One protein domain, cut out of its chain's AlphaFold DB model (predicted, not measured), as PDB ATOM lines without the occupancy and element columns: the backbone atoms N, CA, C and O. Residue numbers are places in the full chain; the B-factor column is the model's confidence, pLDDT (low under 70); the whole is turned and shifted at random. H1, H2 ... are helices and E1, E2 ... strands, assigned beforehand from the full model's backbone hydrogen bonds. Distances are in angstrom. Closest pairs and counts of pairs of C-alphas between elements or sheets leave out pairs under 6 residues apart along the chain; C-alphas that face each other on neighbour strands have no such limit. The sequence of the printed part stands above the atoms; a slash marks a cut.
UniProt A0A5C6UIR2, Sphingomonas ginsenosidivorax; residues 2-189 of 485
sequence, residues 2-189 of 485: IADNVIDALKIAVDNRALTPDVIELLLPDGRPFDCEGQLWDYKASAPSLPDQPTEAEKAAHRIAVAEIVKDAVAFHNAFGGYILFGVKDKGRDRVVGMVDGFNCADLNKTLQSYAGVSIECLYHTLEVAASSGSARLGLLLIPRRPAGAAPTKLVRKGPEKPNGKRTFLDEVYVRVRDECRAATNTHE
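AT A GLANCE: This is residues 2 to 189 of the 485 residues of a protein of Sphingomonas ginsenosidivorax (UniProt A0A5C6UIR2). A strongly twisted sheet of four strands makes the middle layer, with H1 and H2 on one face and the long helix H3 and H4, set nearly at right angles to each other, on the other. A small hairpin, E5 and E6, packs on residues 68 to 78 of H3, and an unnamed stretch, residues 144 to 173, links the sheet to that hairpin. The printed part has 188 residues, with four named helices and six named strands in the order H1 H2 E1 H3 E2 H4 E3 E4 E5 E6; the large sheet is mixed, in the order E1 E2 E4 E3, and the small one is antiparallel. The class is mixed, helices and strands, with 92 residues, under half, in named elements. The whole is compact, with a radius of gyration of the C-alphas of 16.3 A and spans of 44 by 42 by 27 A.

HOW THE PARTS SIT: H1, residues 2 to 15, and H2, residues 21 to 27, touch at a steep tilt of 46 degrees, opposite ways, their closest C-alphas being those of Val 6 and Leu 26, 6.3 A apart. The sheet that follows holds E1, residues 41 to 44, E2, residues 82 to 86, E3, residues 123 to 131, and E4, residues 134 to 143. E1 and E2 are parallel, with N 42 and O 83 at 3.0 A. E2 and E4 are antiparallel, with N 84 and O 141 at 2.9 A. E4 and E3 are antiparallel and form a hairpin, with N 127 and O 138 at 2.9 A. H1 is on the sheet, and its closest C-alphas to E2 are those of Val 14 and Gly 82, 6.1 A apart. H2 is on the sheet at a height of 8.6 A, only just over E4, on which 3 of its 7 C-alphas fall, and runs across the strands, at 80 degrees to E4 on the local plane. H3, residues 56 to 78, is on the opposite face from H2 at a height of 11.3 A, over E2 and along it at 12 degrees on the local plane; it is only just not over E4, on which 2 of its C-alphas fall. E1, H3 and E2 form a strand-helix-strand unit, two parallel neighbour strands with a helix between, and its crossover is right-handed. H4, residues 105 to 116, touches H3 at residues 66 to 74 of H3 alone, about perpendicular at 73 degrees, with the C-alphas of Val 70 and Leu 112 closest at 5.9 A. E2, H4 and E3 form a split unit, with E4 between the two strands, and its crossover is right-handed too. With H3 and H4 on one face and H1 and H2 on the other, the arrangement has three layers, helices on both faces of a sheet. E5, residues 174 to 177, and E6, residues 180 to 183, form an antiparallel hairpin with N 175 and O 182 at 2.9 A. The closest C-alphas of H3 and E5 are those of Ala 75 and Val 175, 4.1 A apart. Among the pairs that stay apart are H1 and H3, and H4 and E5. In H1, H2, H3 and H4 every O i to N i+4 pair is within hydrogen-bond range.

IN THESE COORDINATES: H1 begins at C-alpha 2, (185.656, 107.212, 113.734), and measures 20.6 A. H3 measures 32.9 A and H4 15.8 A; H3 begins at C-alpha 56, (169.444, 150.831, 108.347). E3 measures 24.0 A and E4 28.6 A. E6 ends at C-alpha 183, (190.285, 132.709, 98.480).

THE WHOLE: The two C-alphas farthest apart, those of Gly 134 and His 188, are 48.9 A apart. The printed part has no cut. The links H2 to E1, E1 to H3, E2 to H4 and E4 to E5 are long. The mean pLDDT of the printed part is 89.5, and it is under 70 at residues 2 to 4, 93 and 132 to 133.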
ATOM      1  N   ILE A   2     187.021 106.641 113.571       52.69
ATOM      2  CA  ILE A   2     185.656 107.212 113.734       52.69
ATOM      3  C   ILE A   2     185.447 108.458 112.847       52.69
ATOM      4  O   ILE A   2     184.438 108.552 112.159       52.69
ATOM      5  N   ALA A   3     186.420 109.375 112.792       56.41
ATOM      6  CA  ALA A   3     186.307 110.615 112.010       56.41
ATOM      7  C   ALA A   3     186.259 110.394 110.484       56.41
ATOM      8  O   ALA A   3     185.514 111.081 109.792       56.41
ATOM      9  N   ASP A   4     187.012 109.416 109.966       61.12
ATOM     10  CA  ASP A   4     187.022 109.093 108.529       61.12
ATOM     11  C   ASP A   4     185.654 108.555 108.074       61.12
ATOM     12  O   ASP A   4     185.154 108.938 107.022       61.12
ATOM     13  N   ASN A   5     184.999 107.759 108.930       80.38
ATOM     14  CA  ASN A   5     183.660 107.223 108.683       80.38
ATOM     15  C   ASN A   5     182.590 108.333 108.649       80.38
ATOM     16  O   ASN A   5     181.741 108.356 107.763       80.38
ATOM     17  N   VAL A   6     182.670 109.315 109.558       87.06
ATOM     18  CA  VAL A   6     181.744 110.466 109.565       87.06
ATOM     19  C   VAL A   6     181.902 111.315 108.304       87.06
ATOM     20  O   VAL A   6     180.910 111.733 107.713       87.06
ATOM     21  N   ILE A   7     183.142 111.562 107.872       88.62
ATOM     22  CA  ILE A   7     183.416 112.333 106.657       88.62
ATOM     23  C   ILE A   7     182.785 111.662 105.436       88.62
ATOM     24  O   ILE A   7     182.099 112.335 104.670       88.62
ATOM     25  N   ASP A   8     183.005 110.364 105.244       88.06
ATOM     26  CA  ASP A   8     182.484 109.673 104.066       88.06
ATOM     27  C   ASP A   8     180.954 109.550 104.106       88.06
ATOM     28  O   ASP A   8     180.303 109.820 103.095       88.06
ATOM     29  N   ALA A   9     180.365 109.301 105.281       90.81
ATOM     30  CA  ALA A   9     178.915 109.334 105.467       90.81
ATOM     31  C   ALA A   9     178.313 110.708 105.119       90.81
ATOM     32  O   ALA A   9     177.296 110.786 104.427       90.81
ATOM     33  N   LEU A  10     178.957 111.805 105.536       92.81
ATOM     34  CA  LEU A  10     178.511 113.159 105.202       92.81
ATOM     35  C   LEU A  10     178.653 113.473 103.708       92.81
ATOM     36  O   LEU A  10     177.772 114.131 103.165       92.81
ATOM     37  N   LYS A  11     179.700 112.996 103.015       91.31
ATOM     38  CA  LYS A  11     179.802 113.161 101.549       91.31
ATOM     39  C   LYS A  11     178.631 112.484 100.837       91.31
ATOM     40  O   LYS A  11     177.999 113.100  99.984       91.31
ATOM     41  N   ILE A  12     178.312 111.248 101.231       90.69
ATOM     42  CA  ILE A  12     177.170 110.500 100.690       90.69
ATOM     43  C   ILE A  12     175.860 111.248 100.974       90.69
ATOM     44  O   ILE A  12     175.021 111.391 100.086       90.69
ATOM     45  N   ALA A  13     175.691 111.775 102.190       93.50
ATOM     46  CA  ALA A  13     174.516 112.558 102.563       93.50
ATOM     47  C   ALA A  13     174.371 113.842 101.722       93.50
ATOM     48  O   ALA A  13     173.264 114.145 101.267       93.50
ATOM     49  N   VAL A  14     175.474 114.554 101.457       94.00
ATOM     50  CA  VAL A  14     175.496 115.738 100.582       94.00
ATOM     51  C   VAL A  14     175.067 115.376  99.162       94.00
ATOM     52  O   VAL A  14     174.188 116.040  98.608       94.00
ATOM     53  N   ASP A  15     175.648 114.324  98.581       90.38
ATOM     54  CA  ASP A  15     175.329 113.889  97.217       90.38
ATOM     55  C   ASP A  15     173.862 113.428  97.098       90.38
ATOM     56  O   ASP A  15     173.188 113.744  96.116       90.38
ATOM     57  N   ASN A  16     173.322 112.786  98.139       91.69
ATOM     58  CA  ASN A  16     171.911 112.389  98.228       91.69
ATOM     59  C   ASN A  16     170.955 113.543  98.580       91.69
ATOM     60  O   ASN A  16     169.745 113.333  98.682       91.69
ATOM     61  N   ARG A  17     171.477 114.757  98.789       93.81
ATOM     62  CA  ARG A  17     170.730 115.935  99.251       93.81
ATOM     63  C   ARG A  17     169.934 115.695 100.543       93.81
ATOM     64  O   ARG A  17     168.821 116.198 100.705       93.81
ATOM     65  N   ALA A  18     170.501 114.931 101.474       93.88
ATOM     66  CA  ALA A  18     169.835 114.558 102.714       93.88
ATOM     67  C   ALA A  18     169.774 115.732 103.709       93.88
ATOM     68  O   ALA A  18     170.790 116.348 104.034       93.88
ATOM     69  N   LEU A  19     168.572 116.000 104.223       92.25
ATOM     70  CA  LEU A  19     168.275 116.937 105.315       92.25
ATOM     71  C   LEU A  19     167.503 116.212 106.429       92.25
ATOM     72  O   LEU A  19     166.440 116.649 106.869       92.25
ATOM     73  N   THR A  20     168.003 115.043 106.820       89.75
ATOM     74  CA  THR A  20     167.343 114.132 107.760       89.75
ATOM     75  C   THR A  20     167.920 114.258 109.175       89.75
ATOM     76  O   THR A  20     169.027 114.779 109.342       89.75
ATOM     77  N   PRO A  21     167.207 113.762 110.204       89.19
ATOM     78  CA  PRO A  21     167.744 113.651 111.561       89.19
ATOM     79  C   PRO A  21     169.077 112.891 111.639       89.19
ATOM     80  O   PRO A  21     169.945 113.291 112.404       89.19
ATOM     81  N   ASP A  22     169.294 111.885 110.788       90.81
ATOM     82  CA  ASP A  22     170.549 111.114 110.748       90.81
ATOM     83  C   ASP A  22     171.775 112.005 110.480       90.81
ATOM     84  O   ASP A  22     172.844 111.805 111.052       90.81
ATOM     85  N   VAL A  23     171.625 113.050 109.652       93.00
ATOM     86  CA  VAL A  23     172.702 114.028 109.409       93.00
ATOM     87  C   VAL A  23     173.022 114.807 110.684       93.00
ATOM     88  O   VAL A  23     174.181 115.116 110.950       93.00
ATOM     89  N   ILE A  24     172.014 115.110 111.501       91.50
ATOM     90  CA  ILE A  24     172.226 115.768 112.790       91.50
ATOM     91  C   ILE A  24     172.957 114.845 113.758       91.50
ATOM     92  O   ILE A  24     173.855 115.320 114.440       91.50
ATOM     93  N   GLU A  25     172.643 113.551 113.795       91.12
ATOM     94  CA  GLU A  25     173.378 112.584 114.623       91.12
ATOM     95  C   GLU A  25     174.851 112.474 114.203       91.12
ATOM     96  O   GLU A  25     175.733 112.386 115.058       91.12
ATOM     97  N   LEU A  26     175.137 112.569 112.897       92.50
ATOM     98  CA  LEU A  26     176.508 112.636 112.386       92.50
ATOM     99  C   LEU A  26     177.235 113.919 112.812       92.50
ATOM    100  O   LEU A  26     178.431 113.870 113.089       92.50
ATOM    101  N   LEU A  27     176.540 115.061 112.852       92.19
ATOM    102  CA  LEU A  27     177.110 116.367 113.214       92.19
ATOM    103  C   LEU A  27     177.137 116.634 114.723       92.19
ATOM    104  O   LEU A  27     177.899 117.491 115.173       92.19
ATOM    105  N   LEU A  28     176.294 115.948 115.490       90.38
ATOM    106  CA  LEU A  28     176.136 116.057 116.935       90.38
ATOM    107  C   LEU A  28     176.157 114.651 117.570       90.38
ATOM    108  O   LEU A  28     175.140 114.231 118.135       90.38
ATOM    109  N   PRO A  29     177.274 113.902 117.500       87.00
ATOM    110  CA  PRO A  29     177.358 112.592 118.138       87.00
ATOM    111  C   PRO A  29     177.063 112.712 119.640       87.00
ATOM    112  O   PRO A  29     177.578 113.600 120.324       87.00
ATOM    113  N   ASP A  30     176.179 111.851 120.146       83.50
ATOM    114  CA  ASP A  30     175.661 111.903 121.522       83.50
ATOM    115  C   ASP A  30     175.048 113.271 121.908       83.50
ATOM    116  O   ASP A  30     175.092 113.695 123.069       83.50
ATOM    117  N   GLY A  31     174.502 113.998 120.926       83.44
ATOM    118  CA  GLY A  31     173.905 115.324 121.099       83.44
ATOM    119  C   GLY A  31     174.922 116.454 121.296       83.44
ATOM    120  O   GLY A  31     174.543 117.551 121.712       83.44
ATOM    121  N   ARG A  32     176.214 116.216 121.029       86.31
ATOM    122  CA  ARG A  32     177.288 117.200 121.234       86.31
ATOM    123  C   ARG A  32     177.996 117.550 119.927       86.31
ATOM    124  O   ARG A  32     178.409 116.645 119.213       86.31
ATOM    125  N   PRO A  33     178.204 118.843 119.625       89.06
ATOM    126  CA  PRO A  33     178.959 119.241 118.444       89.06
ATOM    127  C   PRO A  33     180.434 118.876 118.578       89.06
ATOM    128  O   PRO A  33     180.990 118.918 119.678       89.06
ATOM    129  N   PHE A  34     181.081 118.603 117.446       88.06
ATOM    130  CA  PHE A  34     182.529 118.419 117.395       88.06
ATOM    131  C   PHE A  34     183.265 119.674 117.867       88.06
ATOM    132  O   PHE A  34     182.848 120.801 117.586       88.06
ATOM    133  N   ASP A  35     184.389 119.486 118.561       84.94
ATOM    134  CA  ASP A  35     185.224 120.576 119.088       84.94
ATOM    135  C   ASP A  35     185.820 121.468 117.995       84.94
ATOM    136  O   ASP A  35     186.101 122.641 118.242       84.94
ATOM    137  N   CYS A  36     185.982 120.928 116.787       82.88
ATOM    138  CA  CYS A  36     186.424 121.660 115.613       82.88
ATOM    139  C   CYS A  36     185.420 121.549 114.463       82.88
ATOM    140  O   CYS A  36     184.671 120.576 114.326       82.88
ATOM    141  N   GLU A  37     185.423 122.576 113.624       88.69
ATOM    142  CA  GLU A  37     184.801 122.525 112.310       88.69
ATOM    143  C   GLU A  37     185.598 121.609 111.375       88.69
ATOM    144  O   GLU A  37     186.755 121.258 111.633       88.69
ATOM    145  N   GLY A  38     184.969 121.213 110.272       87.69
ATOM    146  CA  GLY A  38     185.572 120.308 109.305       87.69
ATOM    147  C   GLY A  38     185.302 120.718 107.867       87.69
ATOM    148  O   GLY A  38     184.612 121.688 107.574       87.69
ATOM    149  N   GLN A  39     185.806 119.917 106.935       90.50
ATOM    150  CA  GLN A  39     185.662 120.171 105.496       90.50
ATOM    151  C   GLN A  39     184.223 120.102 104.971       90.50
ATOM    152  O   GLN A  39     183.945 120.657 103.913       90.50
ATOM    153  N   LEU A  40     183.325 119.433 105.699       93.62
ATOM    154  CA  LEU A  40     181.928 119.203 105.312       93.62
ATOM    155  C   LEU A  40     180.928 119.872 106.251       93.62
ATOM    156  O   LEU A  40     179.734 119.819 105.974       93.62
ATOM    157  N   TRP A  41     181.382 120.478 107.351       95.00
ATOM    158  CA  TRP A  41     180.488 121.142 108.288       95.00
ATOM    159  C   TRP A  41     181.080 122.410 108.880       95.00
ATOM    160  O   TRP A  41     182.290 122.517 109.096       95.00
ATOM    161  N   ASP A  42     180.182 123.339 109.171       95.12
ATOM    162  CA  ASP A  42     180.425 124.563 109.919       95.12
ATOM    163  C   ASP A  42     179.292 124.769 110.941       95.12
ATOM    164  O   ASP A  42     178.148 124.354 110.715       95.12
ATOM    165  N   TYR A  43     179.605 125.395 112.073       94.25
ATOM    166  CA  TYR A  43     178.657 125.702 113.137       94.25
ATOM    167  C   TYR A  43     178.478 127.210 113.249       94.25
ATOM    168  O   TYR A  43     179.442 127.963 113.322       94.25
ATOM    169  N   LYS A  44     177.229 127.670 113.316       93.00
ATOM    170  CA  LYS A  44     176.933 129.087 113.534       93.00
ATOM    171  C   LYS A  44     175.910 129.256 114.646       93.00
ATOM    172  O   LYS A  44     174.913 128.539 114.721       93.00
ATOM    173  N   ALA A  45     176.121 130.245 115.510       91.00
ATOM    174  CA  ALA A  45     175.243 130.460 116.660       91.00
ATOM    175  C   ALA A  45     173.819 130.861 116.244       91.00
ATOM    176  O   ALA A  45     172.854 130.423 116.864       91.00
ATOM    177  N   SER A  46     173.683 131.654 115.182       90.00
ATOM    178  CA  SER A  46     172.398 132.101 114.645       90.00
ATOM    179  C   SER A  46     172.424 132.163 113.121       90.00
ATOM    180  O   SER A  46     173.478 132.352 112.506       90.00
ATOM    181  N   ALA A  47     171.251 132.003 112.509       89.81
ATOM    182  CA  ALA A  47     171.066 132.303 111.096       89.81
ATOM    183  C   ALA A  47     170.832 133.813 110.900       89.81
ATOM    184  O   ALA A  47     170.259 134.449 111.786       89.81
ATOM    185  N   PRO A  48     171.249 134.404 109.764       90.88
ATOM    186  CA  PRO A  48     170.908 135.785 109.442       90.88
ATOM    187  C   PRO A  48     169.387 135.973 109.370       90.88
ATOM    188  O   PRO A  48     168.721 135.340 108.550       90.88
ATOM    189  N   SER A  49     168.860 136.853 110.216       87.31
ATOM    190  CA  SER A  49     167.450 137.238 110.282       87.31
ATOM    191  C   SER A  49     167.327 138.766 110.316       87.31
ATOM    192  O   SER A  49     168.277 139.479 110.656       87.31
ATOM    193  N   LEU A  50     166.165 139.280 109.916       86.69
ATOM    194  CA  LEU A  50     165.805 140.687 110.076       86.69
ATOM    195  C   LEU A  50     164.590 140.785 111.001       86.69
ATOM    196  O   LEU A  50     163.652 140.008 110.820       86.69
ATOM    197  N   PRO A  51     164.569 141.738 111.948       84.31
ATOM    198  CA  PRO A  51     163.359 142.057 112.697       84.31
ATOM    199  C   PRO A  51     162.308 142.710 111.784       84.31
ATOM    200  O   PRO A  51     162.645 143.229 110.719       84.31
ATOM    201  N   ASP A  52     161.044 142.742 112.223       81.94
ATOM    202  CA  ASP A  52     159.907 143.256 111.433       81.94
ATOM    203  C   ASP A  52     160.066 144.723 110.994       81.94
ATOM    204  O   ASP A  52     159.608 145.119 109.920       81.94
ATOM    205  N   GLN A  53     160.731 145.544 111.812       86.00
ATOM    206  CA  GLN A  53     161.021 146.952 111.519       86.00
ATOM    207  C   GLN A  53     162.520 147.232 111.674       86.00
ATOM    208  O   GLN A  53     162.945 147.796 112.682       86.00
ATOM    209  N   PRO A  54     163.341 146.834 110.686       89.50
ATOM    210  CA  PRO A  54     164.781 146.920 110.812       89.50
ATOM    211  C   PRO A  54     165.280 148.335 110.519       89.50
ATOM    212  O   PRO A  54     164.940 148.954 109.503       89.50
ATOM    213  N   THR A  55     166.157 148.820 111.386       93.00
ATOM    214  CA  THR A  55     166.961 150.021 111.172       93.00
ATOM    215  C   THR A  55     167.933 149.829 110.001       93.00
ATOM    216  O   THR A  55     168.279 148.710 109.615       93.00
ATOM    217  N   GLU A  56     168.443 150.922 109.425       90.62
ATOM    218  CA  GLU A  56     169.444 150.831 108.347       90.62
ATOM    219  C   GLU A  56     170.742 150.137 108.793       90.62
ATOM    220  O   GLU A  56     171.377 149.439 107.996       90.62
ATOM    221  N   ALA A  57     171.106 150.266 110.072       90.19
ATOM    222  CA  ALA A  57     172.247 149.568 110.654       90.19
ATOM    223  C   ALA A  57     172.019 148.048 110.709       90.19
ATOM    224  O   ALA A  57     172.898 147.283 110.313       90.19
ATOM    225  N   GLU A  58     170.827 147.602 111.115       91.62
ATOM    226  CA  GLU A  58     170.459 146.179 111.133       91.62
ATOM    227  C   GLU A  58     170.379 145.600 109.720       91.62
ATOM    228  O   GLU A  58     170.897 144.512 109.470       91.62
ATOM    229  N   LYS A  59     169.841 146.353 108.751       91.69
ATOM    230  CA  LYS A  59     169.874 145.952 107.335       91.69
ATOM    231  C   LYS A  59     171.304 145.800 106.822       91.69
ATOM    232  O   LYS A  59     171.588 144.867 106.071       91.69
ATOM    233  N   ALA A  60     172.212 146.701 107.198       91.75
ATOM    234  CA  ALA A  60     173.620 146.605 106.821       91.75
ATOM    235  C   ALA A  60     174.298 145.380 107.453       91.75
ATOM    236  O   ALA A  60     174.968 144.630 106.741       91.75
ATOM    237  N   ALA A  61     174.071 145.138 108.746       92.25
ATOM    238  CA  ALA A  61     174.585 143.966 109.451       92.25
ATOM    239  C   ALA A  61     174.055 142.657 108.846       92.25
ATOM    240  O   ALA A  61     174.837 141.747 108.576       92.25
ATOM    241  N   HIS A  62     172.759 142.594 108.531       93.00
ATOM    242  CA  HIS A  62     172.147 141.451 107.861       93.00
ATOM    243  C   HIS A  62     172.771 141.188 106.486       93.00
ATOM    244  O   HIS A  62     173.139 140.055 106.187       93.00
ATOM    245  N   ARG A  63     172.972 142.226 105.657       93.69
ATOM    246  CA  ARG A  63     173.652 142.075 104.356       93.69
ATOM    247  C   ARG A  63     175.064 141.506 104.506       93.69
ATOM    248  O   ARG A  63     175.465 140.675 103.697       93.69
ATOM    249  N   ILE A  64     175.813 141.942 105.522       95.31
ATOM    250  CA  ILE A  64     177.154 141.416 105.810       95.31
ATOM    251  C   ILE A  64     177.074 139.950 106.250       95.31
ATOM    252  O   ILE A  64     177.838 139.136 105.739       95.31
ATOM    253  N   ALA A  65     176.145 139.604 107.142       94.44
ATOM    254  CA  ALA A  65     175.964 138.239 107.629       94.44
ATOM    255  C   ALA A  65     175.569 137.276 106.498       94.44
ATOM    256  O   ALA A  65     176.187 136.227 106.345       94.44
ATOM    257  N   VAL A  66     174.616 137.660 105.641       95.31
ATOM    258  CA  VAL A  66     174.254 136.891 104.438       95.31
ATOM    259  C   VAL A  66     175.449 136.753 103.494       95.31
ATOM    260  O   VAL A  66     175.669 135.678 102.944       95.31
ATOM    261  N   ALA A  67     176.255 137.805 103.325       96.06
ATOM    262  CA  ALA A  67     177.453 137.740 102.493       96.06
ATOM    263  C   ALA A  67     178.512 136.759 103.034       96.06
ATOM    264  O   ALA A  67     179.192 136.114 102.239       96.06
ATOM    265  N   GLU A  68     178.654 136.599 104.353       95.81
ATOM    266  CA  GLU A  68     179.512 135.542 104.914       95.81
ATOM    267  C   GLU A  68     178.979 134.151 104.550       95.81
ATOM    268  O   GLU A  68     179.746 133.329 104.057       95.81
ATOM    269  N   ILE A  69     177.661 133.921 104.664       96.56
ATOM    270  CA  ILE A  69     177.048 132.647 104.241       96.56
ATOM    271  C   ILE A  69     177.255 132.403 102.742       96.56
ATOM    272  O   ILE A  69     177.518 131.277 102.341       96.56
ATOM    273  N   VAL A  70     177.176 133.442 101.903       97.25
ATOM    274  CA  VAL A  70     177.454 133.340 100.459       97.25
ATOM    275  C   VAL A  70     178.890 132.889 100.198       97.25
ATOM    276  O   VAL A  70     179.109 131.990  99.386       97.25
ATOM    277  N   LYS A  71     179.866 133.492 100.888       97.12
ATOM    278  CA  LYS A  71     181.281 133.116 100.780       97.12
ATOM    279  C   LYS A  71     181.491 131.659 101.191       97.12
ATOM    280  O   LYS A  71     182.138 130.913 100.459       97.12
ATOM    281  N   ASP A  72     180.914 131.264 102.324       97.00
ATOM    282  CA  ASP A  72     181.023 129.906 102.853       97.00
ATOM    283  C   ASP A  72     180.358 128.902 101.903       97.00
ATOM    284  O   ASP A  72     180.978 127.915 101.522       97.00
ATOM    285  N   ALA A  73     179.146 129.188 101.418       97.62
ATOM    286  CA  ALA A  73     178.430 128.334 100.476       97.62
ATOM    287  C   ALA A  73     179.193 128.134  99.159       97.62
ATOM    288  O   ALA A  73     179.289 127.007  98.680       97.62
ATOM    289  N   VAL A  74     179.798 129.182  98.588       97.25
ATOM    290  CA  VAL A  74     180.642 129.027  97.388       97.25
ATOM    291  C   VAL A  74     181.894 128.199  97.690       97.25
ATOM    292  O   VAL A  74     182.256 127.336  96.891       97.25
ATOM    293  N   ALA A  75     182.533 128.409  98.844       96.38
ATOM    294  CA  ALA A  75     183.711 127.649  99.253       96.38
ATOM    295  C   ALA A  75     183.404 126.154  99.461       96.38
ATOM    296  O   ALA A  75     184.144 125.307  98.957       96.38
ATOM    297  N   PHE A  76     182.296 125.830 100.138       96.69
ATOM    298  CA  PHE A  76     181.789 124.465 100.298       96.69
ATOM    299  C   PHE A  76     181.443 123.840  98.947       96.69
ATOM    300  O   PHE A  76     181.905 122.742  98.642       96.69
ATOM    301  N   HIS A  77     180.696 124.552  98.102       95.94
ATOM    302  CA  HIS A  77     180.312 124.087  96.770       95.94
ATOM    303  C   HIS A  77     181.531 123.750  95.895       95.94
ATOM    304  O   HIS A  77     181.553 122.728  95.205       95.94
ATOM    305  N   ASN A  78     182.582 124.574  95.959       93.44
ATOM    306  CA  ASN A  78     183.845 124.333  95.263       93.44
ATOM    307  C   ASN A  78     184.704 123.223  95.872       93.44
ATOM    308  O   ASN A  78     185.602 122.739  95.182       93.44
ATOM    309  N   ALA A  79     184.425 122.813  97.107       92.62
ATOM    310  CA  ALA A  79     185.014 121.660  97.772       92.62
ATOM    311  C   ALA A  79     184.079 120.443  97.619       92.62
ATOM    312  O   ALA A  79     183.731 120.077  96.494       92.62
ATOM    313  N   PHE A  80     183.676 119.818  98.725       92.19
ATOM    314  CA  PHE A  80     182.872 118.593  98.753       92.19
ATOM    315  C   PHE A  80     181.358 118.845  98.888       92.19
ATOM    316  O   PHE A  80     180.607 117.901  99.103       92.19
ATOM    317  N   GLY A  81     180.900 120.098  98.790       94.81
ATOM    318  CA  GLY A  81     179.625 120.511  99.385       94.81
ATOM    319  C   GLY A  81     179.711 120.464 100.913       94.81
ATOM    320  O   GLY A  81     180.811 120.400 101.466       94.81
ATOM    321  N   GLY A  82     178.580 120.517 101.609       96.38
ATOM    322  CA  GLY A  82     178.575 120.386 103.064       96.38
ATOM    323  C   GLY A  82     177.334 120.943 103.737       96.38
ATOM    324  O   GLY A  82     176.326 121.233 103.094       96.38
ATOM    325  N   TYR A  83     177.438 121.106 105.050       97.56
ATOM    326  CA  TYR A  83     176.367 121.553 105.920       97.56
ATOM    327  C   TYR A  83     176.794 122.754 106.762       97.56
ATOM    328  O   TYR A  83     177.898 122.795 107.295       97.56
ATOM    329  N   ILE A  84     175.895 123.715 106.945       96.50
ATOM    330  CA  ILE A  84     176.026 124.737 107.986       96.50
ATOM    331  C   ILE A  84     174.908 124.499 108.990       96.50
ATOM    332  O   ILE A  84     173.726 124.550 108.635       96.50
ATOM    333  N   LEU A  85     175.284 124.219 110.236       95.38
ATOM    334  CA  LEU A  85     174.342 123.983 111.321       95.38
ATOM    335  C   LEU A  85     174.220 125.238 112.184       95.38
ATOM    336  O   LEU A  85     175.158 125.654 112.867       95.38
ATOM    337  N   PHE A  86     173.037 125.836 112.158       95.12
ATOM    338  CA  PHE A  86     172.697 127.008 112.945       95.12
ATOM    339  C   PHE A  86     172.105 126.631 114.309       95.12
ATOM    340  O   PHE A  86     171.354 125.660 114.422       95.12
ATOM    341  N   GLY A  87     172.381 127.450 115.326       92.31
ATOM    342  CA  GLY A  87     171.980 127.213 116.717       92.31
ATOM    343  C   GLY A  87     173.081 126.573 117.568       92.31
ATOM    344  O   GLY A  87     172.789 126.041 118.641       92.31
ATOM    345  N   VAL A  88     174.338 126.618 117.106       91.56
ATOM    346  CA  VAL A  88     175.507 126.047 117.792       91.56
ATOM    347  C   VAL A  88     176.598 127.110 117.959       91.56
ATOM    348  O   VAL A  88     177.031 127.724 116.993       91.56
ATOM    349  N   LYS A  89     177.047 127.342 119.195       89.00
ATOM    350  CA  LYS A  89     178.141 128.264 119.540       89.00
ATOM    351  C   LYS A  89     179.510 127.610 119.359       89.00
ATOM    352  O   LYS A  89     179.679 126.428 119.651       89.00
ATOM    353  N   ASP A  90     180.518 128.416 119.047       81.69
ATOM    354  CA  ASP A  90     181.901 127.949 118.875       81.69
ATOM    355  C   ASP A  90     182.534 127.460 120.185       81.69
ATOM    356  O   ASP A  90     183.332 126.529 120.194       81.69
ATOM    357  N   LYS A  91     182.198 128.098 121.316       79.94
ATOM    358  CA  LYS A  91     182.838 127.859 122.619       79.94
ATOM    359  C   LYS A  91     181.818 127.771 123.749       79.94
ATOM    360  O   LYS A  91     180.811 128.474 123.746       79.94
ATOM    361  N   GLY A  92     182.140 126.965 124.760       76.00
ATOM    362  CA  GLY A  92     181.348 126.802 125.981       76.00
ATOM    363  C   GLY A  92     181.099 125.335 126.327       76.00
ATOM    364  O   GLY A  92     181.395 124.453 125.528       76.00
ATOM    365  N   ARG A  93     180.567 125.076 127.532       69.62
ATOM    366  CA  ARG A  93     180.147 123.723 127.950       69.62
ATOM    367  C   ARG A  93     178.829 123.299 127.291       69.62
ATOM    368  O   ARG A  93     178.720 122.152 126.886       69.62
ATOM    369  N   ASP A  94     177.897 124.239 127.118       79.00
ATOM    370  CA  ASP A  94     176.643 124.055 126.377       79.00
ATOM    371  C   ASP A  94     176.692 124.862 125.079       79.00
ATOM    372  O   ASP A  94     176.432 126.069 125.050       79.00
ATOM    373  N   ARG A  95     177.112 124.197 124.000       87.12
ATOM    374  CA  ARG A  95     177.265 124.824 122.682       87.12
ATOM    375  C   ARG A  95     175.962 124.850 121.889       87.12
ATOM    376  O   ARG A  95     175.783 125.757 121.086       87.12
ATOM    377  N   VAL A  96     175.046 123.915 122.129       88.62
ATOM    378  CA  VAL A  96     173.724 123.887 121.487       88.62
ATOM    379  C   VAL A  96     172.823 124.907 122.181       88.62
ATOM    380  O   VAL A  96     172.482 124.743 123.348       88.62
ATOM    381  N   VAL A  97     172.470 125.980 121.475       87.94
ATOM    382  CA  VAL A  97     171.634 127.072 122.006       87.94
ATOM    383  C   VAL A  97     170.269 127.172 121.347       87.94
ATOM    384  O   VAL A  97     169.376 127.809 121.900       87.94
ATOM    385  N   GLY A  98     170.102 126.524 120.196       86.94
ATOM    386  CA  GLY A  98     168.890 126.625 119.401       86.94
ATOM    387  C   GLY A  98     168.756 127.974 118.697       86.94
ATOM    388  O   GLY A  98     169.511 128.920 118.928       86.94
ATOM    389  N   MET A  99     167.784 128.048 117.801       86.88
ATOM    390  CA  MET A  99     167.441 129.246 117.047       86.88
ATOM    391  C   MET A  99     165.972 129.604 117.224       86.88
ATOM    392  O   MET A  99     165.101 128.739 117.281       86.88
ATOM    393  N   VAL A 100     165.726 130.909 117.301       75.62
ATOM    394  CA  VAL A 100     164.386 131.488 117.465       75.62
ATOM    395  C   VAL A 100     163.869 132.031 116.132       75.62
ATOM    396  O   VAL A 100     162.687 131.889 115.825       75.62
ATOM    397  N   ASP A 101     164.764 132.580 115.312       76.00
ATOM    398  CA  ASP A 101     164.409 133.229 114.054       76.00
ATOM    399  C   ASP A 101     164.413 132.257 112.868       76.00
ATOM    400  O   ASP A 101     165.198 131.308 112.803       76.00
ATOM    401  N   GLY A 102     163.543 132.528 111.893       77.00
ATOM    402  CA  GLY A 102     163.504 131.799 110.627       77.00
ATOM    403  C   GLY A 102     164.618 132.221 109.666       77.00
ATOM    404  O   GLY A 102     165.045 133.374 109.654       77.00
ATOM    405  N   PHE A 103     165.046 131.293 108.809       89.06
ATOM    406  CA  PHE A 103     166.014 131.540 107.740       89.06
ATOM    407  C   PHE A 103     165.365 131.349 106.365       89.06
ATOM    408  O   PHE A 103     164.778 130.302 106.087       89.06
ATOM    409  N   ASN A 104     165.484 132.347 105.485       90.31
ATOM    410  CA  ASN A 104     164.927 132.273 104.136       90.31
ATOM    411  C   ASN A 104     165.970 131.773 103.124       90.31
ATOM    412  O   ASN A 104     166.715 132.549 102.522       90.31
ATOM    413  N   CYS A 105     165.981 130.461 102.889       94.06
ATOM    414  CA  CYS A 105     166.898 129.839 101.934       94.06
ATOM    415  C   CYS A 105     166.628 130.246 100.475       94.06
ATOM    416  O   CYS A 105     167.558 130.311  99.673       94.06
ATOM    417  N   ALA A 106     165.383 130.576 100.114       93.88
ATOM    418  CA  ALA A 106     165.066 131.025  98.759       93.88
ATOM    419  C   ALA A 106     165.727 132.380  98.453       93.88
ATOM    420  O   ALA A 106     166.235 132.594  97.351       93.88
ATOM    421  N   ASP A 107     165.777 133.280  99.436       93.50
ATOM    422  CA  ASP A 107     166.469 134.562  99.290       93.50
ATOM    423  C   ASP A 107     167.994 134.406  99.330       93.50
ATOM    424  O   ASP A 107     168.692 135.111  98.591       93.50
ATOM    425  N   LEU A 108     168.522 133.437 100.095       95.50
ATOM    426  CA  LEU A 108     169.934 133.055  99.999       95.50
ATOM    427  C   LEU A 108     170.268 132.597  98.572       95.50
ATOM    428  O   LEU A 108     171.219 133.112  97.993       95.50
ATOM    429  N   ASN A 109     169.478 131.697  97.980       96.75
ATOM    430  CA  ASN A 109     169.730 131.158  96.638       96.75
ATOM    431  C   ASN A 109     169.698 132.253  95.554       96.75
ATOM    432  O   ASN A 109     170.575 132.294  94.690       96.75
ATOM    433  N   LYS A 110     168.761 133.212  95.633       96.44
ATOM    434  CA  LYS A 110     168.752 134.398  94.745       96.44
ATOM    435  C   LYS A 110     170.010 135.250  94.922       96.44
ATOM    436  O   LYS A 110     170.579 135.756  93.954       96.44
ATOM    437  N   THR A 111     170.441 135.423  96.169       95.88
ATOM    438  CA  THR A 111     171.634 136.204  96.507       95.88
ATOM    439  C   THR A 111     172.900 135.511  95.999       95.88
ATOM    440  O   THR A 111     173.737 136.161  95.376       95.88
ATOM    441  N   LEU A 112     173.002 134.190  96.165       96.50
ATOM    442  CA  LEU A 112     174.057 133.350  95.593       96.50
ATOM    443  C   LEU A 112     174.121 133.507  94.075       96.50
ATOM    444  O   LEU A 112     175.180 133.842  93.554       96.50
ATOM    445  N   GLN A 113     172.992 133.376  93.373       95.88
ATOM    446  CA  GLN A 113     172.940 133.559  91.921       95.88
ATOM    447  C   GLN A 113     173.406 134.961  91.495       95.88
ATOM    448  O   GLN A 113     174.155 135.107  90.530       95.88
ATOM    449  N   SER A 114     173.016 135.998  92.237       95.50
ATOM    450  CA  SER A 114     173.436 137.384  91.996       95.50
ATOM    451  C   SER A 114     174.953 137.584  92.140       95.50
ATOM    452  O   SER A 114     175.546 138.324  91.352       95.50
ATOM    453  N   TYR A 115     175.583 136.939  93.128       96.19
ATOM    454  CA  TYR A 115     177.016 137.081  93.409       96.19
ATOM    455  C   TYR A 115     177.913 136.118  92.624       96.19
ATOM    456  O   TYR A 115     179.022 136.512  92.274       96.19
ATOM    457  N   ALA A 116     177.463 134.893  92.347       93.62
ATOM    458  CA  ALA A 116     178.232 133.850  91.662       93.62
ATOM    459  C   ALA A 116     177.943 133.771  90.154       93.62
ATOM    460  O   ALA A 116     178.727 133.207  89.401       93.62
ATOM    461  N   GLY A 117     176.815 134.317  89.689       90.50
ATOM    462  CA  GLY A 117     176.389 134.218  88.288       90.50
ATOM    463  C   GLY A 117     175.884 132.829  87.877       90.50
ATOM    464  O   GLY A 117     175.424 132.669  86.749       90.50
ATOM    465  N   VAL A 118     175.926 131.847  88.782       90.25
ATOM    466  CA  VAL A 118     175.426 130.477  88.602       90.25
ATOM    467  C   VAL A 118     174.458 130.116  89.726       90.25
ATOM    468  O   VAL A 118     174.535 130.672  90.823       90.25
ATOM    469  N   SER A 119     173.531 129.197  89.457       92.75
ATOM    470  CA  SER A 119     172.570 128.744  90.463       92.75
ATOM    471  C   SER A 119     173.197 127.677  91.361       92.75
ATOM    472  O   SER A 119     173.455 126.562  90.910       92.75
ATOM    473  N   ILE A 120     173.434 128.019  92.629       95.31
ATOM    474  CA  ILE A 120     173.763 127.056  93.685       95.31
ATOM    475  C   ILE A 120     172.491 126.848  94.509       95.31
ATOM    476  O   ILE A 120     172.074 127.735  95.253       95.31
ATOM    477  N   GLU A 121     171.848 125.697  94.331       95.25
ATOM    478  CA  GLU A 121     170.589 125.360  94.999       95.25
ATOM    479  C   GLU A 121     170.858 124.807  96.406       95.25
ATOM    480  O   GLU A 121     170.966 123.597  96.603       95.25
ATOM    481  N   CYS A 122     170.986 125.694  97.393       97.31
ATOM    482  CA  CYS A 122     171.033 125.279  98.791       97.31
ATOM    483  C   CYS A 122     169.634 124.875  99.272       97.31
ATOM    484  O   CYS A 122     168.628 125.460  98.855       97.31
ATOM    485  N   LEU A 123     169.585 123.903 100.182       96.81
ATOM    486  CA  LEU A 123     168.357 123.438 100.823       96.81
ATOM    487  C   LEU A 123     168.445 123.684 102.329       96.81
ATOM    488  O   LEU A 123     169.512 123.551 102.919       96.81
ATOM    489  N   TYR A 124     167.324 124.017 102.964       95.62
ATOM    490  CA  TYR A 124     167.285 124.321 104.391       95.62
ATOM    491  C   TYR A 124     166.127 123.609 105.076       95.62
ATOM    492  O   TYR A 124     165.007 123.598 104.562       95.62
ATOM    493  N   HIS A 125     166.388 123.062 106.258       93.56
ATOM    494  CA  HIS A 125     165.369 122.453 107.102       93.56
ATOM    495  C   HIS A 125     165.615 122.778 108.576       93.56
ATOM    496  O   HIS A 125     166.759 122.938 108.998       93.56
ATOM    497  N   THR A 126     164.545 122.878 109.367       93.19
ATOM    498  CA  THR A 126     164.655 123.040 110.823       93.19
ATOM    499  C   THR A 126     164.253 121.761 111.527       93.19
ATOM    500  O   THR A 126     163.173 121.243 111.251       93.19
ATOM    501  N   LEU A 127     165.080 121.309 112.462       90.06
ATOM    502  CA  LEU A 127     164.907 120.068 113.208       90.06
ATOM    503  C   LEU A 127     164.919 120.367 114.712       90.06
ATOM    504  O   LEU A 127     165.663 121.234 115.165       90.06
ATOM    505  N   GLU A 128     164.101 119.658 115.481       88.94
ATOM    506  CA  GLU A 128     164.111 119.720 116.948       88.94
ATOM    507  C   GLU A 128     165.067 118.655 117.492       88.94
ATOM    508  O   GLU A 128     164.968 117.487 117.116       88.94
ATOM    509  N   VAL A 129     165.976 119.040 118.388       85.25
ATOM    510  CA  VAL A 129     166.915 118.120 119.045       85.25
ATOM    511  C   VAL A 129     166.823 118.218 120.559       85.25
ATOM    512  O   VAL A 129     166.495 119.267 121.112       85.25
ATOM    513  N   ALA A 130     167.157 117.130 121.249       77.44
ATOM    514  CA  ALA A 130     167.332 117.163 122.693       77.44
ATOM    515  C   ALA A 130     168.620 117.925 123.050       77.44
ATOM    516  O   ALA A 130     169.699 117.613 122.550       77.44
ATOM    517  N   ALA A 131     168.506 118.914 123.930       70.75
ATOM    518  CA  ALA A 131     169.602 119.697 124.483       70.75
ATOM    519  C   ALA A 131     169.610 119.595 126.017       70.75
ATOM    520  O   ALA A 131     168.629 119.201 126.649       70.75
ATOM    521  N   SER A 132     170.719 119.991 126.642       65.81
ATOM    522  CA  SER A 132     170.900 119.987 128.103       65.81
ATOM    523  C   SER A 132     169.855 120.819 128.865       65.81
ATOM    524  O   SER A 132     169.612 120.561 130.042       65.81
ATOM    525  N   SER A 133     169.206 121.780 128.200       62.66
ATOM    526  CA  SER A 133     168.171 122.662 128.752       62.66
ATOM    527  C   SER A 133     166.735 122.367 128.274       62.66
ATOM    528  O   SER A 133     165.833 123.129 128.619       62.66
ATOM    529  N   GLY A 134     166.492 121.295 127.505       78.00
ATOM    530  CA  GLY A 134     165.168 120.967 126.945       78.00
ATOM    531  C   GLY A 134     165.229 120.537 125.475       78.00
ATOM    532  O   GLY A 134     166.163 119.850 125.081       78.00
ATOM    533  N   SER A 135     164.247 120.926 124.654       83.00
ATOM    534  CA  SER A 135     164.344 120.810 123.191       83.00
ATOM    535  C   SER A 135     164.924 122.094 122.594       83.00
ATOM    536  O   SER A 135     164.569 123.198 123.011       83.00
ATOM    537  N   ALA A 136     165.826 121.956 121.629       86.94
ATOM    538  CA  ALA A 136     166.399 123.063 120.883       86.94
ATOM    539  C   ALA A 136     166.083 122.903 119.396       86.94
ATOM    540  O   ALA A 136     166.364 121.866 118.796       86.94
ATOM    541  N   ARG A 137     165.561 123.966 118.787       91.38
ATOM    542  CA  ARG A 137     165.356 124.032 117.342       91.38
ATOM    543  C   ARG A 137     166.667 124.382 116.652       91.38
ATOM    544  O   ARG A 137     167.237 125.428 116.944       91.38
ATOM    545  N   LEU A 138     167.138 123.547 115.734       93.19
ATOM    546  CA  LEU A 138     168.338 123.776 114.930       93.19
ATOM    547  C   LEU A 138     167.994 123.953 113.457       93.19
ATOM    548  O   LEU A 138     166.999 123.420 112.969       93.19
ATOM    549  N   GLY A 139     168.837 124.697 112.748       94.69
ATOM    550  CA  GLY A 139     168.681 124.960 111.322       94.69
ATOM    551  C   GLY A 139     169.796 124.294 110.546       94.69
ATOM    552  O   GLY A 139     170.954 124.649 110.731       94.69
ATOM    553  N   LEU A 140     169.456 123.365 109.664       95.62
ATOM    554  CA  LEU A 140     170.408 122.650 108.830       95.62
ATOM    555  C   LEU A 140     170.345 123.204 107.407       95.62
ATOM    556  O   LEU A 140     169.334 123.050 106.722       95.62
ATOM    557  N   LEU A 141     171.419 123.861 106.973       97.38
ATOM    558  CA  LEU A 141     171.605 124.313 105.597       97.38
ATOM    559  C   LEU A 141     172.511 123.328 104.864       97.38
ATOM    560  O   LEU A 141     173.678 123.200 105.216       97.38
ATOM    561  N   LEU A 142     171.991 122.678 103.830       98.06
ATOM    562  CA  LEU A 142     172.756 121.875 102.886       98.06
ATOM    563  C   LEU A 142     173.251 122.760 101.740       98.06
ATOM    564  O   LEU A 142     172.465 123.452 101.086       98.06
ATOM    565  N   ILE A 143     174.541 122.650 101.447       98.06
ATOM    566  CA  ILE A 143     175.193 123.227 100.276       98.06
ATOM    567  C   ILE A 143     175.594 122.076  99.348       98.06
ATOM    568  O   ILE A 143     176.390 121.221  99.748       98.06
ATOM    569  N   PRO A 144     175.077 122.027  98.108       95.88
ATOM    570  CA  PRO A 144     175.377 120.934  97.197       95.88
ATOM    571  C   PRO A 144     176.834 120.992  96.736       95.88
ATOM    572  O   PRO A 144     177.401 122.071  96.539       95.88
ATOM    573  N   ARG A 145     177.423 119.824  96.482       92.81
ATOM    574  CA  ARG A 145     178.714 119.717  95.799       92.81
ATOM    575  C   ARG A 145     178.591 120.197  94.350       92.81
ATOM    576  O   ARG A 145     177.568 119.991  93.695       92.81
ATOM    577  N   ARG A 146     179.641 120.837  93.835       91.06
ATOM    578  CA  ARG A 146     179.750 121.159  92.407       91.06
ATOM    579  C   ARG A 146     179.761 119.872  91.566       91.06
ATOM    580  O   ARG A 146     180.510 118.960  91.922       91.06
ATOM    581  N   PRO A 147     179.001 119.800  90.456       83.81
ATOM    582  CA  PRO A 147     179.034 118.652  89.552       83.81
ATOM    583  C   PRO A 147     180.458 118.294  89.108       83.81
ATOM    584  O   PRO A 147     181.307 119.180  88.955       83.81
ATOM    585  N   ALA A 148     180.714 117.003  88.888       76.06
ATOM    586  CA  ALA A 148     181.986 116.538  88.341       76.06
ATOM    587  C   ALA A 148     182.250 117.185  86.968       76.06
ATOM    588  O   ALA A 148     181.315 117.418  86.201       76.06
ATOM    589  N   GLY A 149     183.505 117.546  86.691       72.19
ATOM    590  CA  GLY A 149     183.913 118.223  85.451       72.19
ATOM    591  C   GLY A 149     183.486 119.696  85.308       72.19
ATOM    592  O   GLY A 149     184.053 120.413  84.486       72.19
ATOM    593  N   ALA A 150     182.547 120.202  86.115       80.06
ATOM    594  CA  ALA A 150     182.160 121.612  86.062       80.06
ATOM    595  C   ALA A 150     183.285 122.533  86.567       80.06
ATOM    596  O   ALA A 150     183.929 122.253  87.585       80.06
ATOM    597  N   ALA A 151     183.489 123.671  85.899       82.50
ATOM    598  CA  ALA A 151     184.509 124.649  86.278       82.50
ATOM    599  C   ALA A 151     184.271 125.228  87.690       82.50
ATOM    600  O   ALA A 151     183.117 125.351  88.112       82.50
ATOM    601  N   PRO A 152     185.330 125.599  88.436       89.94
ATOM    602  CA  PRO A 152     185.191 126.197  89.759       89.94
ATOM    603  C   PRO A 152     184.330 127.452  89.747       89.94
ATOM    604  O   PRO A 152     184.534 128.361  88.941       89.94
ATOM    605  N   THR A 153     183.381 127.524  90.677       91.62
ATOM    606  CA  THR A 153     182.471 128.659  90.777       91.62
ATOM    607  C   THR A 153     183.212 129.869  91.331       91.62
ATOM    608  O   THR A 153     183.738 129.852  92.445       91.62
ATOM    609  N   LYS A 154     183.234 130.946  90.549       91.69
ATOM    610  CA  LYS A 154     183.837 132.226  90.916       91.69
ATOM    611  C   LYS A 154     182.760 133.199  91.402       91.69
ATOM    612  O   LYS A 154     181.688 133.281  90.810       91.69
ATOM    613  N   LEU A 155     183.064 134.003  92.420       94.00
ATOM    614  CA  LEU A 155     182.257 135.185  92.727       94.00
ATOM    615  C   LEU A 155     182.522 136.265  91.669       94.00
ATOM    616  O   LEU A 155     183.657 136.670  91.434       94.00
ATOM    617  N   VAL A 156     181.471 136.735  91.001       92.88
ATOM    618  CA  VAL A 156     181.544 137.741  89.926       92.88
ATOM    619  C   VAL A 156     181.258 139.160  90.417       92.88
ATOM    620  O   VAL A 156     181.428 140.127  89.675       92.88
ATOM    621  N   ARG A 157     180.814 139.309  91.668       94.31
ATOM    622  CA  ARG A 157     180.572 140.599  92.323       94.31
ATOM    623  C   ARG A 157     181.270 140.637  93.671       94.31
ATOM    624  O   ARG A 157     181.381 139.622  94.345       94.31
ATOM    625  N   LYS A 158     181.690 141.830  94.087       95.75
ATOM    626  CA  LYS A 158     182.317 142.056  95.394       95.75
ATOM    627  C   LYS A 158     181.265 142.124  96.496       95.75
ATOM    628  O   LYS A 158     180.218 142.746  96.308       95.75
ATOM    629  N   GLY A 159     181.578 141.557  97.657       95.19
ATOM    630  CA  GLY A 159     180.712 141.609  98.831       95.19
ATOM    631  C   GLY A 159     180.564 143.026  99.413       95.19
ATOM    632  O   GLY A 159     181.303 143.945  99.023       95.19
ATOM    633  N   PRO A 160     179.612 143.214 100.347       95.88
ATOM    634  CA  PRO A 160     179.455 144.460 101.090       95.88
ATOM    635  C   PRO A 160     180.699 144.771 101.938       95.88
ATOM    636  O   PRO A 160     181.482 143.884 102.287       95.88
ATOM    637  N   GLU A 161     180.881 146.051 102.259       94.94
ATOM    638  CA  GLU A 161     181.948 146.516 103.148       94.94
ATOM    639  C   GLU A 161     181.543 146.337 104.611       94.94
ATOM    640  O   GLU A 161     180.434 146.683 105.021       94.94
ATOM    641  N   LYS A 162     182.457 145.776 105.400       92.38
ATOM    642  CA  LYS A 162     182.346 145.660 106.852       92.38
ATOM    643  C   LYS A 162     182.662 147.009 107.513       92.38
ATOM    644  O   LYS A 162     183.330 147.843 106.902       92.38
ATOM    645  N   PRO A 163     182.309 147.203 108.798       89.25
ATOM    646  CA  PRO A 163     182.635 148.430 109.536       89.25
ATOM    647  C   PRO A 163     184.131 148.789 109.570       89.25
ATOM    648  O   PRO A 163     184.484 149.941 109.782       89.25
ATOM    649  N   ASN A 164     185.020 147.816 109.345       89.88
ATOM    650  CA  ASN A 164     186.470 148.015 109.275       89.88
ATOM    651  C   ASN A 164     186.984 148.430 107.877       89.88
ATOM    652  O   ASN A 164     188.193 148.427 107.655       89.88
ATOM    653  N   GLY A 165     186.089 148.708 106.922       89.06
ATOM    654  CA  GLY A 165     186.416 149.086 105.544       89.06
ATOM    655  C   GLY A 165     186.840 147.927 104.633       89.06
ATOM    656  O   GLY A 165     187.022 148.125 103.434       89.06
ATOM    657  N   LYS A 166     186.990 146.702 105.156       92.56
ATOM    658  CA  LYS A 166     187.278 145.514 104.338       92.56
ATOM    659  C   LYS A 166     185.985 144.918 103.797       92.56
ATOM    660  O   LYS A 166     184.962 144.898 104.475       92.56
ATOM    661  N   ARG A 167     186.037 144.364 102.589       93.94
ATOM    662  CA  ARG A 167     184.905 143.630 102.005       93.94
ATOM    663  C   ARG A 167     184.817 142.217 102.565       93.94
ATOM    664  O   ARG A 167     185.840 141.625 102.896       93.94
ATOM    665  N   THR A 168     183.600 141.681 102.647       93.81
ATOM    666  CA  THR A 168     183.361 140.285 103.059       93.81
ATOM    667  C   THR A 168     184.061 139.289 102.131       93.81
ATOM    668  O   THR A 168     184.672 138.334 102.602       93.81
ATOM    669  N   PHE A 169     184.025 139.554 100.826       95.19
ATOM    670  CA  PHE A 169     184.740 138.805  99.796       95.19
ATOM    671  C   PHE A 169     184.987 139.680  98.561       95.19
ATOM    672  O   PHE A 169     184.329 140.711  98.362       95.19
ATOM    673  N   LEU A 170     185.937 139.255  97.735       94.00
ATOM    674  CA  LEU A 170     186.248 139.829  96.431       94.00
ATOM    675  C   LEU A 170     185.666 138.960  95.309       94.00
ATOM    676  O   LEU A 170     185.059 137.918  95.550       94.00
ATOM    677  N   ASP A 171     185.828 139.417  94.076       91.19
ATOM    678  CA  ASP A 171     185.450 138.709  92.859       91.19
ATOM    679  C   ASP A 171     186.482 137.626  92.491       91.19
ATOM    680  O   ASP A 171     187.175 137.704  91.476       91.19
ATOM    681  N   GLU A 172     186.601 136.617  93.354       90.69
ATOM    682  CA  GLU A 172     187.601 135.543  93.295       90.69
ATOM    683  C   GLU A 172     186.955 134.152  93.425       90.69
ATOM    684  O   GLU A 172     185.755 134.014  93.687       90.69
ATOM    685  N   VAL A 173     187.750 133.101  93.206       91.44
ATOM    686  CA  VAL A 173     187.351 131.718  93.503       91.44
ATOM    687  C   VAL A 173     187.654 131.448  94.971       91.44
ATOM    688  O   VAL A 173     188.769 131.695  95.426       91.44
ATOM    689  N   TYR A 174     186.671 130.938  95.706       94.12
ATOM    690  CA  TYR A 174     186.822 130.554  97.108       94.12
ATOM    691  C   TYR A 174     186.802 129.037  97.241       94.12
ATOM    692  O   TYR A 174     186.085 128.357  96.506       94.12
ATOM    693  N   VAL A 175     187.581 128.513  98.177       92.62
ATOM    694  CA  VAL A 175     187.712 127.082  98.441       92.62
ATOM    695  C   VAL A 175     187.695 126.842  99.944       92.62
ATOM    696  O   VAL A 175     188.261 127.627 100.712       92.62
ATOM    697  N   ARG A 176     187.024 125.766 100.368       92.88
ATOM    698  CA  ARG A 176     187.117 125.278 101.742       92.88
ATOM    699  C   ARG A 176     188.204 124.216 101.829       92.88
ATOM    700  O   ARG A 176     188.120 123.188 101.159       92.88
ATOM    701  N   VAL A 177     189.206 124.462 102.664       88.25
ATOM    702  CA  VAL A 177     190.263 123.496 102.976       88.25
ATOM    703  C   VAL A 177     190.245 123.283 104.479       88.25
ATOM    704  O   VAL A 177     190.565 124.196 105.236       88.25
ATOM    705  N   ARG A 178     189.870 122.071 104.909       87.06
ATOM    706  CA  ARG A 178     189.609 121.756 106.324       87.06
ATOM    707  C   ARG A 178     188.504 122.669 106.877       87.06
ATOM    708  O   ARG A 178     187.396 122.623 106.365       87.06
ATOM    709  N   ASP A 179     188.782 123.468 107.891       86.94
ATOM    710  CA  ASP A 179     187.861 124.400 108.542       86.94
ATOM    711  C   ASP A 179     187.876 125.813 107.928       86.94
ATOM    712  O   ASP A 179     187.009 126.632 108.221       86.94
ATOM    713  N   GLU A 180     188.812 126.111 107.025       91.00
ATOM    714  CA  GLU A 180     188.993 127.465 106.502       91.00
ATOM    715  C   GLU A 180     188.317 127.670 105.137       91.00
ATOM    716  O   GLU A 180     188.638 126.998 104.153       91.00
ATOM    717  N   CYS A 181     187.427 128.666 105.051       93.19
ATOM    718  CA  CYS A 181     186.913 129.214 103.792       93.19
ATOM    719  C   CYS A 181     187.766 130.413 103.354       93.19
ATOM    720  O   CYS A 181     187.587 131.528 103.857       93.19
ATOM    721  N   ARG A 182     188.661 130.206 102.383       93.25
ATOM    722  CA  ARG A 182     189.582 131.245 101.893       93.25
ATOM    723  C   ARG A 182     189.523 131.410 100.380       93.25
ATOM    724  O   ARG A 182     189.048 130.536  99.658       93.25
ATOM    725  N   ALA A 183     190.016 132.550  99.901       92.00
ATOM    726  CA  ALA A 183     190.285 132.709  98.480       92.00
ATOM    727  C   ALA A 183     191.312 131.652  98.051       92.00
ATOM    728  O   ALA A 183     192.289 131.390  98.768       92.00
ATOM    729  N   ALA A 184     191.086 131.038  96.893       88.06
ATOM    730  CA  ALA A 184     192.085 130.197  96.267       88.06
ATOM    731  C   ALA A 184     193.279 131.093  95.931       88.06
ATOM    732  O   ALA A 184     193.161 132.058  95.169       88.06
ATOM    733  N   THR A 185     194.445 130.786  96.494       77.44
ATOM    734  CA  THR A 185     195.671 131.565  96.274       77.44
ATOM    735  C   THR A 185     196.214 131.361  94.861       77.44
ATOM    736  O   THR A 185     197.200 131.984  94.479       77.44
ATOM    737  N   ASN A 186     195.506 130.567  94.046       70.00
ATOM    738  CA  ASN A 186     195.880 130.146  92.706       70.00
ATOM    739  C   ASN A 186     197.232 129.438  92.737       70.00
ATOM    740  O   ASN A 186     198.024 129.649  91.833       70.00
ATOM    741  N   THR A 187     197.511 128.650  93.778       80.50
ATOM    742  CA  THR A 187     198.643 127.720  93.814       80.50
ATOM    743  C   THR A 187     198.318 126.470  93.006       80.50
ATOM    744  O   THR A 187     197.152 126.175  92.742       80.50
ATOM    745  N   HIS A 188     199.352 125.715  92.638       77.62
ATOM    746  CA  HIS A 188     199.183 124.417  91.989       77.62
ATOM    747  C   HIS A 188     198.317 123.461  92.834       77.62
ATOM    748  O   HIS A 188     197.408 122.833  92.309       77.62
ATOM    749  N   GLU A 189     198.521 123.421  94.157       83.31
ATOM    750  CA  GLU A 189     197.740 122.575  95.075       83.31
ATOM    751  C   GLU A 189     196.257 122.969  95.139       83.31
ATOM    752  O   GLU A 189     195.387 122.104  95.042       83.31
TER     753      GLU A 189